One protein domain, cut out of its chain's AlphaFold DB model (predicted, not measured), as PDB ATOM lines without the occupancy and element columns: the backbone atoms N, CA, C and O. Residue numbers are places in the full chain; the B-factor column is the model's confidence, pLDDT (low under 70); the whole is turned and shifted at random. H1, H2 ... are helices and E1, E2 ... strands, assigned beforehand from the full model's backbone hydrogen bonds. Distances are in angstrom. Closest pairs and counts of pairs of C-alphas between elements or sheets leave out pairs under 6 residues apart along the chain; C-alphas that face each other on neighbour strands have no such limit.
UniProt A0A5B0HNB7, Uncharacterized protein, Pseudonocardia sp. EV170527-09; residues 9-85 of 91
ATOM      1  N   ILE A   9      16.762   4.721 -73.005       93.88
ATOM      2  CA  ILE A   9      17.741   4.678 -74.086       93.88
ATOM      3  C   ILE A   9      18.945   5.522 -73.697       93.88
ATOM      4  O   ILE A   9      18.810   6.707 -73.391       93.88
ATOM      5  N   LEU A  10      20.118   4.898 -73.710       93.31
ATOM      6  CA  LEU A  10      21.397   5.581 -73.598       93.31
ATOM      7  C   LEU A  10      21.949   5.798 -75.010       93.31
ATOM      8  O   LEU A  10      22.502   4.878 -75.612       93.31
ATOM      9  N   ASP A  11      21.765   7.001 -75.553       90.81
ATOM     10  CA  ASP A  11      22.231   7.316 -76.902       90.81
ATOM     11  C   ASP A  11      23.729   7.648 -76.914       90.81
ATOM     12  O   ASP A  11      24.187   8.668 -76.390       90.81
ATOM     13  N   LEU A  12      24.511   6.766 -77.530       87.94
ATOM     14  CA  LEU A  12      25.966   6.877 -77.601       87.94
ATOM     15  C   LEU A  12      26.446   7.982 -78.544       87.94
ATOM     16  O   LEU A  12      27.587   8.425 -78.425       87.94
ATOM     17  N   LYS A  13      25.611   8.413 -79.497       84.81
ATOM     18  CA  LYS A  13      25.954   9.519 -80.400       84.81
ATOM     19  C   LYS A  13      25.805  10.861 -79.697       84.81
ATOM     20  O   LYS A  13      26.562  11.785 -79.980       84.81
ATOM     21  N   GLU A  14      24.847  10.953 -78.783       80.25
ATOM     22  CA  GLU A  14      24.520  12.188 -78.070       80.25
ATOM     23  C   GLU A  14      25.275  12.327 -76.741       80.25
ATOM     24  O   GLU A  14      25.391  13.428 -76.203       80.25
ATOM     25  N   SER A  15      25.845  11.232 -76.224       79.25
ATOM     26  CA  SER A  15      26.547  11.220 -74.942       79.25
ATOM     27  C   SER A  15      27.951  10.625 -75.065       79.25
ATOM     28  O   SER A  15      28.164   9.425 -74.914       79.25
ATOM     29  N   ALA A  16      28.950  11.483 -75.298       75.31
ATOM     30  CA  ALA A  16      30.345  11.062 -75.488       75.31
ATOM     31  C   ALA A  16      30.910  10.236 -74.310       75.31
ATOM     32  O   ALA A  16      31.748   9.360 -74.515       75.31
ATOM     33  N   GLY A  17      30.434  10.476 -73.082       75.50
ATOM     34  CA  GLY A  17      30.822   9.702 -71.896       75.50
ATOM     35  C   GLY A  17      30.206   8.300 -71.829       75.50
ATOM     36  O   GLY A  17      30.754   7.426 -71.159       75.50
ATOM     37  N   ALA A  18      29.108   8.052 -72.547       81.81
ATOM     38  CA  ALA A  18      28.395   6.777 -72.521       81.81
ATOM     39  C   ALA A  18      29.144   5.652 -73.249       81.81
ATOM     40  O   ALA A  18      28.943   4.481 -72.939       81.81
ATOM     41  N   ALA A  19      30.049   5.986 -74.174       84.62
ATOM     42  CA  ALA A  19      30.819   4.995 -74.923       84.62
ATOM     43  C   ALA A  19      31.666   4.082 -74.018       84.62
ATOM     44  O   ALA A  19      31.867   2.916 -74.342       84.62
ATOM     45  N   LEU A  20      32.124   4.578 -72.862       85.88
ATOM     46  CA  LEU A  20      32.869   3.764 -71.897       85.88
ATOM     47  C   LEU A  20      31.992   2.698 -71.226       85.88
ATOM     48  O   LEU A  20      32.499   1.636 -70.872       85.88
ATOM     49  N   LEU A  21      30.685   2.944 -71.091       88.88
ATOM     50  CA  LEU A  21      29.754   1.990 -70.489       88.88
ATOM     51  C   LEU A  21      29.546   0.761 -71.381       88.88
ATOM     52  O   LEU A  21      29.274  -0.314 -70.859       88.88
ATOM     53  N   LEU A  22      29.782   0.855 -72.695       86.94
ATOM     54  CA  LEU A  22      29.737  -0.312 -73.588       86.94
ATOM     55  C   LEU A  22      30.764  -1.394 -73.240       86.94
ATOM     56  O   LEU A  22      30.549  -2.560 -73.558       86.94
ATOM     57  N   LEU A  23      31.867  -1.036 -72.575       88.25
ATOM     58  CA  LEU A  23      32.887  -2.005 -72.166       88.25
ATOM     59  C   LEU A  23      32.379  -2.979 -71.095       88.25
ATOM     60  O   LEU A  23      32.999  -4.018 -70.880       88.25
ATOM     61  N   THR A  24      31.259  -2.660 -70.437       91.50
ATOM     62  CA  THR A  24      30.604  -3.564 -69.480       91.50
ATOM     63  C   THR A  24      29.887  -4.728 -70.171       91.50
ATOM     64  O   THR A  24      29.692  -5.773 -69.556       91.50
ATOM     65  N   GLY A  25      29.567  -4.599 -71.463       91.62
ATOM     66  CA  GLY A  25      28.754  -5.575 -72.184       91.62
ATOM     67  C   GLY A  25      27.332  -5.681 -71.629       91.62
ATOM     68  O   GLY A  25      26.864  -4.816 -70.890       91.62
ATOM     69  N   ASP A  26      26.643  -6.758 -71.992       94.94
ATOM     70  CA  ASP A  26      25.276  -7.011 -71.540       94.94
ATOM     71  C   ASP A  26      25.287  -7.688 -70.166       94.94
ATOM     72  O   ASP A  26      25.934  -8.722 -69.959       94.94
ATOM     73  N   PHE A  27      24.532  -7.137 -69.221       97.06
ATOM     74  CA  PHE A  27      24.371  -7.723 -67.896       97.06
ATOM     75  C   PHE A  27      23.024  -7.362 -67.276       97.06
ATOM     76  O   PHE A  27      22.370  -6.390 -67.653       97.06
ATOM     77  N   TRP A  28      22.635  -8.152 -66.282       96.44
ATOM     78  CA  TRP A  28      21.465  -7.916 -65.451       96.44
ATOM     79  C   TRP A  28      21.905  -7.556 -64.041       96.44
ATOM     80  O   TRP A  28      22.798  -8.204 -63.495       96.44
ATOM     81  N   VAL A  29      21.232  -6.577 -63.438       97.00
ATOM     82  CA  VAL A  29      21.262  -6.349 -61.991       97.00
ATOM     83  C   VAL A  29      19.948  -6.865 -61.415       97.00
ATOM     84  O   VAL A  29      18.873  -6.401 -61.793       97.00
ATOM     85  N   VAL A  30      20.031  -7.836 -60.514       94.75
ATOM     86  CA  VAL A  30      18.887  -8.485 -59.870       94.75
ATOM     87  C   VAL A  30      18.862  -8.073 -58.404       94.75
ATOM     88  O   VAL A  30      19.882  -8.138 -57.717       94.75
ATOM     89  N   GLU A  31      17.699  -7.605 -57.946       93.75
ATOM     90  CA  GLU A  31      17.482  -7.132 -56.566       93.75
ATOM     91  C   GLU A  31      18.508  -6.079 -56.106       93.75
ATOM     92  O   GLU A  31      18.852  -5.996 -54.931       93.75
ATOM     93  N   SER A  32      19.016  -5.269 -57.042       92.62
ATOM     94  CA  SER A  32      20.034  -4.235 -56.795       92.62
ATOM     95  C   SER A  32      21.339  -4.742 -56.159       92.62
ATOM     96  O   SER A  32      22.105  -3.943 -55.627       92.62
ATOM     97  N   GLN A  33      21.604  -6.051 -56.207       94.31
ATOM     98  CA  GLN A  33      22.733  -6.660 -55.497       94.31
ATOM     99  C   GLN A  33      23.462  -7.724 -56.319       94.31
ATOM    100  O   GLN A  33      24.682  -7.838 -56.244       94.31
ATOM    101  N   HIS A  34      22.734  -8.512 -57.106       95.69
ATOM    102  CA  HIS A  34      23.311  -9.622 -57.854       95.69
ATOM    103  C   HIS A  34      23.515  -9.244 -59.313       95.69
ATOM    104  O   HIS A  34      22.647  -8.618 -59.919       95.69
ATOM    105  N   VAL A  35      24.644  -9.653 -59.891       98.12
ATOM    106  CA  VAL A  35      24.977  -9.345 -61.283       98.12
ATOM    107  C   VAL A  35      25.151 -10.624 -62.086       98.12
ATOM    108  O   VAL A  35      25.939 -11.498 -61.722       98.12
ATOM    109  N   ALA A  36      24.431 -10.708 -63.202       97.88
ATOM    110  CA  ALA A  36      24.539 -11.790 -64.170       97.88
ATOM    111  C   ALA A  36      25.036 -11.234 -65.509       97.88
ATOM    112  O   ALA A  36      24.348 -10.443 -66.150       97.88
ATOM    113  N   LEU A  37      26.235 -11.642 -65.923       96.94
ATOM    114  CA  LEU A  37      26.846 -11.242 -67.188       96.94
ATOM    115  C   LEU A  37      26.312 -12.126 -68.310       96.94
ATOM    116  O   LEU A  37      26.439 -13.349 -68.237       96.94
ATOM    117  N   VAL A  38      25.759 -11.519 -69.353       96.81
ATOM    118  CA  VAL A  38      25.229 -12.242 -70.509       96.81
ATOM    119  C   VAL A  38      26.383 -12.584 -71.448       96.81
ATOM    120  O   VAL A  38      27.205 -11.734 -71.793       96.81
ATOM    121  N   ARG A  39      26.491 -13.853 -71.849       94.56
ATOM    122  CA  ARG A  39      27.548 -14.321 -72.748       94.56
ATOM    123  C   ARG A  39      26.996 -14.597 -74.131       94.56
ATOM    124  O   ARG A  39      25.988 -15.283 -74.288       94.56
ATOM    125  N   TYR A  40      27.728 -14.116 -75.124       94.00
ATOM    126  CA  TYR A  40      27.523 -14.439 -76.525       94.00
ATOM    127  C   TYR A  40      28.797 -15.070 -77.079       94.00
ATOM    128  O   TYR A  40      29.895 -14.814 -76.577       94.00
ATOM    129  N   ASP A  41      28.655 -15.924 -78.085       92.50
ATOM    130  CA  ASP A  41      29.802 -16.407 -78.850       92.50
ATOM    131  C   ASP A  41      30.205 -15.430 -79.968       92.50
ATOM    132  O   ASP A  41      29.704 -14.311 -80.066       92.50
ATOM    133  N   GLN A  42      31.138 -15.862 -80.818       94.25
ATOM    134  CA  GLN A  42      31.659 -15.061 -81.928       94.25
ATOM    135  C   GLN A  42      30.613 -14.769 -83.016       94.25
ATOM    136  O   GLN A  42      30.780 -13.807 -83.762       94.25
ATOM    137  N   ASP A  43      29.533 -15.549 -83.075       95.38
ATOM    138  CA  ASP A  43      28.417 -15.366 -84.003       95.38
ATOM    139  C   ASP A  43      27.273 -14.547 -83.367       95.38
ATOM    140  O   ASP A  43      26.186 -14.440 -83.938       95.38
ATOM    141  N   ASN A  44      27.508 -13.940 -82.194       91.12
ATOM    142  CA  ASN A  44      26.523 -13.225 -81.374       91.12
ATOM    143  C   ASN A  44      25.340 -14.096 -80.917       91.12
ATOM    144  O   ASN A  44      24.248 -13.591 -80.647       91.12
ATOM    145  N   VAL A  45      25.536 -15.412 -80.799       95.38
ATOM    146  CA  VAL A  45      24.515 -16.317 -80.268       95.38
ATOM    147  C   VAL A  45      24.597 -16.332 -78.748       95.38
ATOM    148  O   VAL A  45      25.674 -16.530 -78.186       95.38
ATOM    149  N   HIS A  46      23.458 -16.149 -78.075       95.00
ATOM    150  CA  HIS A  46      23.357 -16.220 -76.613       95.00
ATOM    151  C   HIS A  46      23.789 -17.600 -76.095       95.00
ATOM    152  O   HIS A  46      23.348 -18.639 -76.591       95.00
ATOM    153  N   ARG A  47      24.678 -17.607 -75.097       96.00
ATOM    154  CA  ARG A  47      25.266 -18.803 -74.469       96.00
ATOM    155  C   ARG A  47      24.940 -18.926 -72.978       96.00
ATOM    156  O   ARG A  47      25.489 -19.806 -72.318       96.00
ATOM    157  N   GLY A  48      24.035 -18.092 -72.467       94.88
ATOM    158  CA  GLY A  48      23.638 -18.059 -71.060       94.88
ATOM    159  C   GLY A  48      24.366 -16.997 -70.242       94.88
ATOM    160  O   GLY A  48      25.079 -16.138 -70.768       94.88
ATOM    161  N   GLU A  49      24.157 -17.062 -68.932       96.31
ATOM    162  CA  GLU A  49      24.610 -16.069 -67.968       96.31
ATOM    163  C   GLU A  49      25.685 -16.627 -67.028       96.31
ATOM    164  O   GLU A  49      25.664 -17.794 -66.632       96.31
ATOM    165  N   VAL A  50      26.615 -15.763 -66.623       95.62
ATOM    166  CA  VAL A  50      27.622 -16.065 -65.600       95.62
ATOM    167  C   VAL A  50      27.487 -15.052 -64.473       95.62
ATOM    168  O   VAL A  50      27.538 -13.847 -64.718       95.62
ATOM    169  N   ALA A  51      27.331 -15.531 -63.239       96.88
ATOM    170  CA  ALA A  51      27.310 -14.660 -62.070       96.88
ATOM    171  C   ALA A  51      28.661 -13.944 -61.916       96.88
ATOM    172  O   ALA A  51      29.715 -14.582 -61.975       96.88
ATOM    173  N   ALA A  52      28.628 -12.626 -61.726       96.50
ATOM    174  CA  ALA A  52      29.806 -11.892 -61.289       96.50
ATOM    175  C   ALA A  52      30.075 -12.203 -59.809       96.50
ATOM    176  O   ALA A  52      29.137 -12.387 -59.033       96.50
ATOM    177  N   ASP A  53      31.347 -12.252 -59.417       94.81
ATOM    178  CA  ASP A  53      31.696 -12.272 -57.995       94.81
ATOM    179  C   ASP A  53      31.345 -10.934 -57.321       94.81
ATOM    180  O   ASP A  53      31.157  -9.915 -57.992       94.81
ATOM    181  N   ASP A  54      31.273 -10.924 -55.988       89.69
ATOM    182  CA  ASP A  54      30.843  -9.751 -55.214       89.69
ATOM    183  C   ASP A  54      31.724  -8.509 -55.453       89.69
ATOM    184  O   ASP A  54      31.245  -7.370 -55.433       89.69
ATOM    185  N   THR A  55      33.021  -8.716 -55.717       90.06
ATOM    186  CA  THR A  55      33.963  -7.615 -55.968       90.06
ATOM    187  C   THR A  55      33.667  -6.965 -57.316       90.06
ATOM    188  O   THR A  55      33.571  -5.741 -57.412       90.06
ATOM    189  N   ALA A  56      33.469  -7.775 -58.355       92.50
ATOM    190  CA  ALA A  56      33.107  -7.308 -59.683       92.50
ATOM    191  C   ALA A  56      31.686  -6.720 -59.717       92.50
ATOM    192  O   ALA A  56      31.470  -5.691 -60.360       92.50
ATOM    193  N   ALA A  57      30.732  -7.326 -59.000       95.75
ATOM    194  CA  ALA A  57      29.327  -6.915 -58.975       95.75
ATOM    195  C   ALA A  57      29.158  -5.435 -58.601       95.75
ATOM    196  O   ALA A  57      28.375  -4.728 -59.232       95.75
ATOM    197  N   THR A  58      29.960  -4.938 -57.654       95.19
ATOM    198  CA  THR A  58      29.923  -3.531 -57.219       95.19
ATOM    199  C   THR A  58      30.167  -2.560 -58.384       95.19
ATOM    200  O   THR A  58      29.473  -1.552 -58.515       95.19
ATOM    201  N   GLY A  59      31.119  -2.874 -59.270       94.56
ATOM    202  CA  GLY A  59      31.421  -2.044 -60.438       94.56
ATOM    203  C   GLY A  59      30.297  -2.041 -61.476       94.56
ATOM    204  O   GLY A  59      29.960  -0.988 -62.014       94.56
ATOM    205  N   TYR A  60      29.681  -3.198 -61.724       96.69
ATOM    206  CA  TYR A  60      28.548  -3.315 -62.648       96.69
ATOM    207  C   TYR A  60      27.303  -2.588 -62.140       96.69
ATOM    208  O   TYR A  60      26.627  -1.925 -62.923       96.69
ATOM    209  N   ILE A  61      27.020  -2.656 -60.837       97.19
ATOM    210  CA  ILE A  61      25.905  -1.921 -60.225       97.19
ATOM    211  C   ILE A  61      26.113  -0.414 -60.400       97.19
ATOM    212  O   ILE A  61      25.229   0.265 -60.916       97.19
ATOM    213  N   ALA A  62      27.307   0.097 -60.079       94.94
ATOM    214  CA  ALA A  62      27.626   1.510 -60.278       94.94
ATOM    215  C   ALA A  62      27.504   1.929 -61.757       94.94
ATOM    216  O   ALA A  62      26.956   2.988 -62.066       94.94
ATOM    217  N   ALA A  63      27.962   1.085 -62.687       94.81
ATOM    218  CA  ALA A  63      27.817   1.340 -64.118       94.81
ATOM    219  C   ALA A  63      26.343   1.375 -64.561       94.81
ATOM    220  O   ALA A  63      25.970   2.245 -65.348       94.81
ATOM    221  N   ALA A  64      25.497   0.481 -64.037       95.62
ATOM    222  CA  ALA A  64      24.063   0.475 -64.315       95.62
ATOM    223  C   ALA A  64      23.372   1.742 -63.793       95.62
ATOM    224  O   ALA A  64      22.586   2.347 -64.517       95.62
ATOM    225  N   GLU A  65      23.695   2.184 -62.575       95.75
ATOM    226  CA  GLU A  65      23.162   3.428 -62.006       95.75
ATOM    227  C   GLU A  65      23.561   4.651 -62.841       95.75
ATOM    228  O   GLU A  65      22.719   5.500 -63.154       95.75
ATOM    229  N   MET A  66      24.826   4.718 -63.269       94.12
ATOM    230  CA  MET A  66      25.315   5.774 -64.158       94.12
ATOM    231  C   MET A  66      24.598   5.752 -65.511       94.12
ATOM    232  O   MET A  66      24.113   6.791 -65.966       94.12
ATOM    233  N   ALA A  67      24.480   4.576 -66.137       94.00
ATOM    234  CA  ALA A  67      23.753   4.405 -67.390       94.00
ATOM    235  C   ALA A  67      22.294   4.862 -67.250       94.00
ATOM    236  O   ALA A  67      21.787   5.596 -68.098       94.00
ATOM    237  N   TRP A  68      21.635   4.486 -66.151       94.75
ATOM    238  CA  TRP A  68      20.244   4.833 -65.880       94.75
ATOM    239  C   TRP A  68      20.031   6.342 -65.731       94.75
ATOM    240  O   TRP A  68      19.088   6.893 -66.306       94.75
ATOM    241  N   ALA A  69      20.924   7.015 -64.999       93.56
ATOM    242  CA  ALA A  69      20.885   8.462 -64.794       93.56
ATOM    243  C   ALA A  69      21.109   9.252 -66.095       93.56
ATOM    244  O   ALA A  69      20.539  10.329 -66.266       93.56
ATOM    245  N   MET A  70      21.921   8.717 -67.009       92.88
ATOM    246  CA  MET A  70      22.219   9.336 -68.305       92.88
ATOM    247  C   MET A  70      21.165   9.038 -69.380       92.88
ATOM    248  O   MET A  70      21.025   9.809 -70.327       92.88
ATOM    249  N   ALA A  71      20.443   7.923 -69.264       94.56
ATOM    250  CA  ALA A  71      19.498   7.475 -70.277       94.56
ATOM    251  C   ALA A  71      18.201   8.303 -70.288       94.56
ATOM    252  O   ALA A  71      17.734   8.791 -69.258       94.56
ATOM    253  N   THR A  72      17.562   8.403 -71.451       95.12
ATOM    254  CA  THR A  72      16.265   9.070 -71.661       95.12
ATOM    255  C   THR A  72      15.132   8.037 -71.683       95.12
ATOM    256  O   THR A  72      15.338   6.956 -72.226       95.12
ATOM    257  N   PRO A  73      13.923   8.313 -71.151       95.19
ATOM    258  CA  PRO A  73      12.788   7.398 -71.304       95.19
ATOM    259  C   PRO A  73      12.546   7.027 -72.773       95.19
ATOM    260  O   PRO A  73      12.565   7.905 -73.639       95.19
ATOM    261  N   PHE A  74      12.272   5.749 -73.054       93.31
ATOM    262  CA  PHE A  74      12.112   5.244 -74.423       93.31
ATOM    263  C   PHE A  74      11.082   6.035 -75.229       93.31
ATOM    264  O   PHE A  74      11.348   6.386 -76.373       93.31
ATOM    265  N   THR A  75       9.923   6.352 -74.645       92.06
ATOM    266  CA  THR A  75       8.863   7.089 -75.349       92.06
ATOM    267  C   THR A  75       9.336   8.466 -75.798       92.06
ATOM    268  O   THR A  75       9.115   8.839 -76.945       92.06
ATOM    269  N   SER A  76      10.048   9.186 -74.929       94.06
ATOM    270  CA  SER A  76      10.591  10.509 -75.238       94.06
ATOM    271  C   SER A  76      11.697  10.435 -76.289       94.06
ATOM    272  O   SER A  76      11.690  11.222 -77.231       94.06
ATOM    273  N   TRP A  77      12.602   9.457 -76.178       94.12
ATOM    274  CA  TRP A  77      13.640   9.239 -77.187       94.12
ATOM    275  C   TRP A  77      13.029   8.849 -78.548       94.12
ATOM    276  O   TRP A  77      13.399   9.391 -79.582       94.12
ATOM    277  N   TYR A  78      12.021   7.975 -78.581       92.69
ATOM    278  CA  TYR A  78      11.363   7.554 -79.823       92.69
ATOM    279  C   TYR A  78      10.550   8.683 -80.492       92.69
ATOM    280  O   TYR A  78      10.434   8.760 -81.723       92.69
ATOM    281  N   GLU A  79       9.989   9.599 -79.700       93.94
ATOM    282  CA  GLU A  79       9.323  10.808 -80.194       93.94
ATOM    283  C   GLU A  79      10.299  11.790 -80.861       93.94
ATOM    284  O   GLU A  79       9.939  12.400 -81.873       93.94
ATOM    285  N   SER A  80      11.534  11.896 -80.361       93.00
ATOM    286  CA  SER A  80      12.561  12.775 -80.932       93.00
ATOM    287  C   SER A  80      13.307  12.183 -82.132       93.00
ATOM    288  O   SER A  80      13.949  12.946 -82.847       93.00
ATOM    289  N   HIS A  81      13.183  10.875 -82.394       92.06
ATOM    290  CA  HIS A  81      13.879  10.176 -83.488       92.06
ATOM    291  C   HIS A  81      12.908   9.595 -84.540       92.06
ATOM    292  O   HIS A  81      12.705   8.374 -84.623       92.06
ATOM    293  N   PRO A  82      12.237  10.446 -85.346       92.44
ATOM    294  CA  PRO A  82      11.291   9.998 -86.367       92.44
ATOM    295  C   PRO A  82      11.913   9.106 -87.452       92.44
ATOM    296  O   PRO A  82      11.193   8.318 -88.063       92.44
ATOM    297  N   GLU A  83      13.222   9.185 -87.681       89.50
ATOM    298  CA  GLU A  83      13.961   8.404 -88.673       89.50
ATOM    299  C   GLU A  83      13.969   6.893 -88.400       89.50
ATOM    300  O   GLU A  83      14.060   6.108 -89.343       89.50
ATOM    301  N   TYR A  84      13.823   6.466 -87.140       85.75
ATOM    302  CA  TYR A  84      13.745   5.043 -86.783       85.75
ATOM    303  C   TYR A  84      12.319   4.488 -86.842       85.75
ATOM    304  O   TYR A  84      12.101   3.286 -86.657       85.75
ATOM    305  N   ARG A  85      11.321   5.334 -87.115       86.00
ATOM    306  CA  ARG A  85       9.950   4.869 -87.323       86.00
ATOM    307  C   ARG A  85       9.910   4.157 -88.664       86.00
ATOM    308  O   ARG A  85      10.200   4.751 -89.700       86.00
TER     309      ARG A  85
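Overview. This is residues 9 to 85 of the 91 residues of an uncharacterized protein of Pseudonocardia sp. EV170527-09 (UniProt A0A5B0HNB7). One long helix, H2, crosses one face of a small three-stranded sheet and runs on past it, and beyond the sheet a shorter helix, H1, packs beside it. A third small helix, H3, follows past the far end of H2, where residues 79 to 85 stick out, while the hairpin of E2 and E3 reaches away from H2. You have 77 printed residues with three named helices and three named strands, in the order H1 E1 E2 E3 H2 H3; the sheet, E1 E2 E3, is antiparallel, and the class is mixed, helices and strands. The whole is loose, with a radius of gyration of the C-alphas of 14.4 A and spans of 40 by 30 by 23 A.

Arrangement. Begin with H1, residues 16 to 24, which touches H2, residues 54 to 70: the C-alphas of Leu 21 and Ala 63 are their closest, 6.7 A apart, at a shallow tilt of 31 degrees, opposite ways. H1 is not on the sheet. Next come E1, residues 27 to 30, E2, residues 34 to 40, and E3, residues 46 to 51, a meander, each strand the antiparallel neighbour of the one before. In the hairpin E1 and E2, look at N 28 and O 36, 2.9 A apart; in the hairpin E2 and E3, at N 37 and O 50, 2.8 A apart. H2 is on this sheet at a height over the sheet of 9.1 A, making two layers, a helix on one face of a sheet. It runs across the strands, at 82 degrees to E1 on the local plane, over E1 and, only just, with 3 of its C-alphas, over E2. The closest C-alphas of E2 and H2 are those of Val 35 and Ala 57, 5.5 A apart. H3, residues 74 to 80, is apart from H1 and from H2. In H3 every O i to N i+4 pair is within hydrogen-bond range, in H2 11 of 13, and in H1 0 of 5, beside 4 of 6 O i to N i+3 pairs.

Along the chain. Find C-alpha 16 at (30.345, 11.062, -75.488); from there H1 runs 15.8 A to C-alpha 24. E1 measures 9.8 A, E2 19.7 A and E3 15.2 A. H2 begins at C-alpha 54, (30.843, -9.751, -55.214), and runs 24.7 A to C-alpha 70. H3, 10.0 A long, ends at C-alpha 80, (12.561, 12.775, -80.932).

Size, cuts and confidence. The two C-alphas farthest apart are those of Thr 55 and Pro 82, 41.8 A. The printed part has no cut, and the links between the named elements are tight. The mean pLDDT of the printed part is 92.4, that of H1 is 84, and no printed residue is under 70.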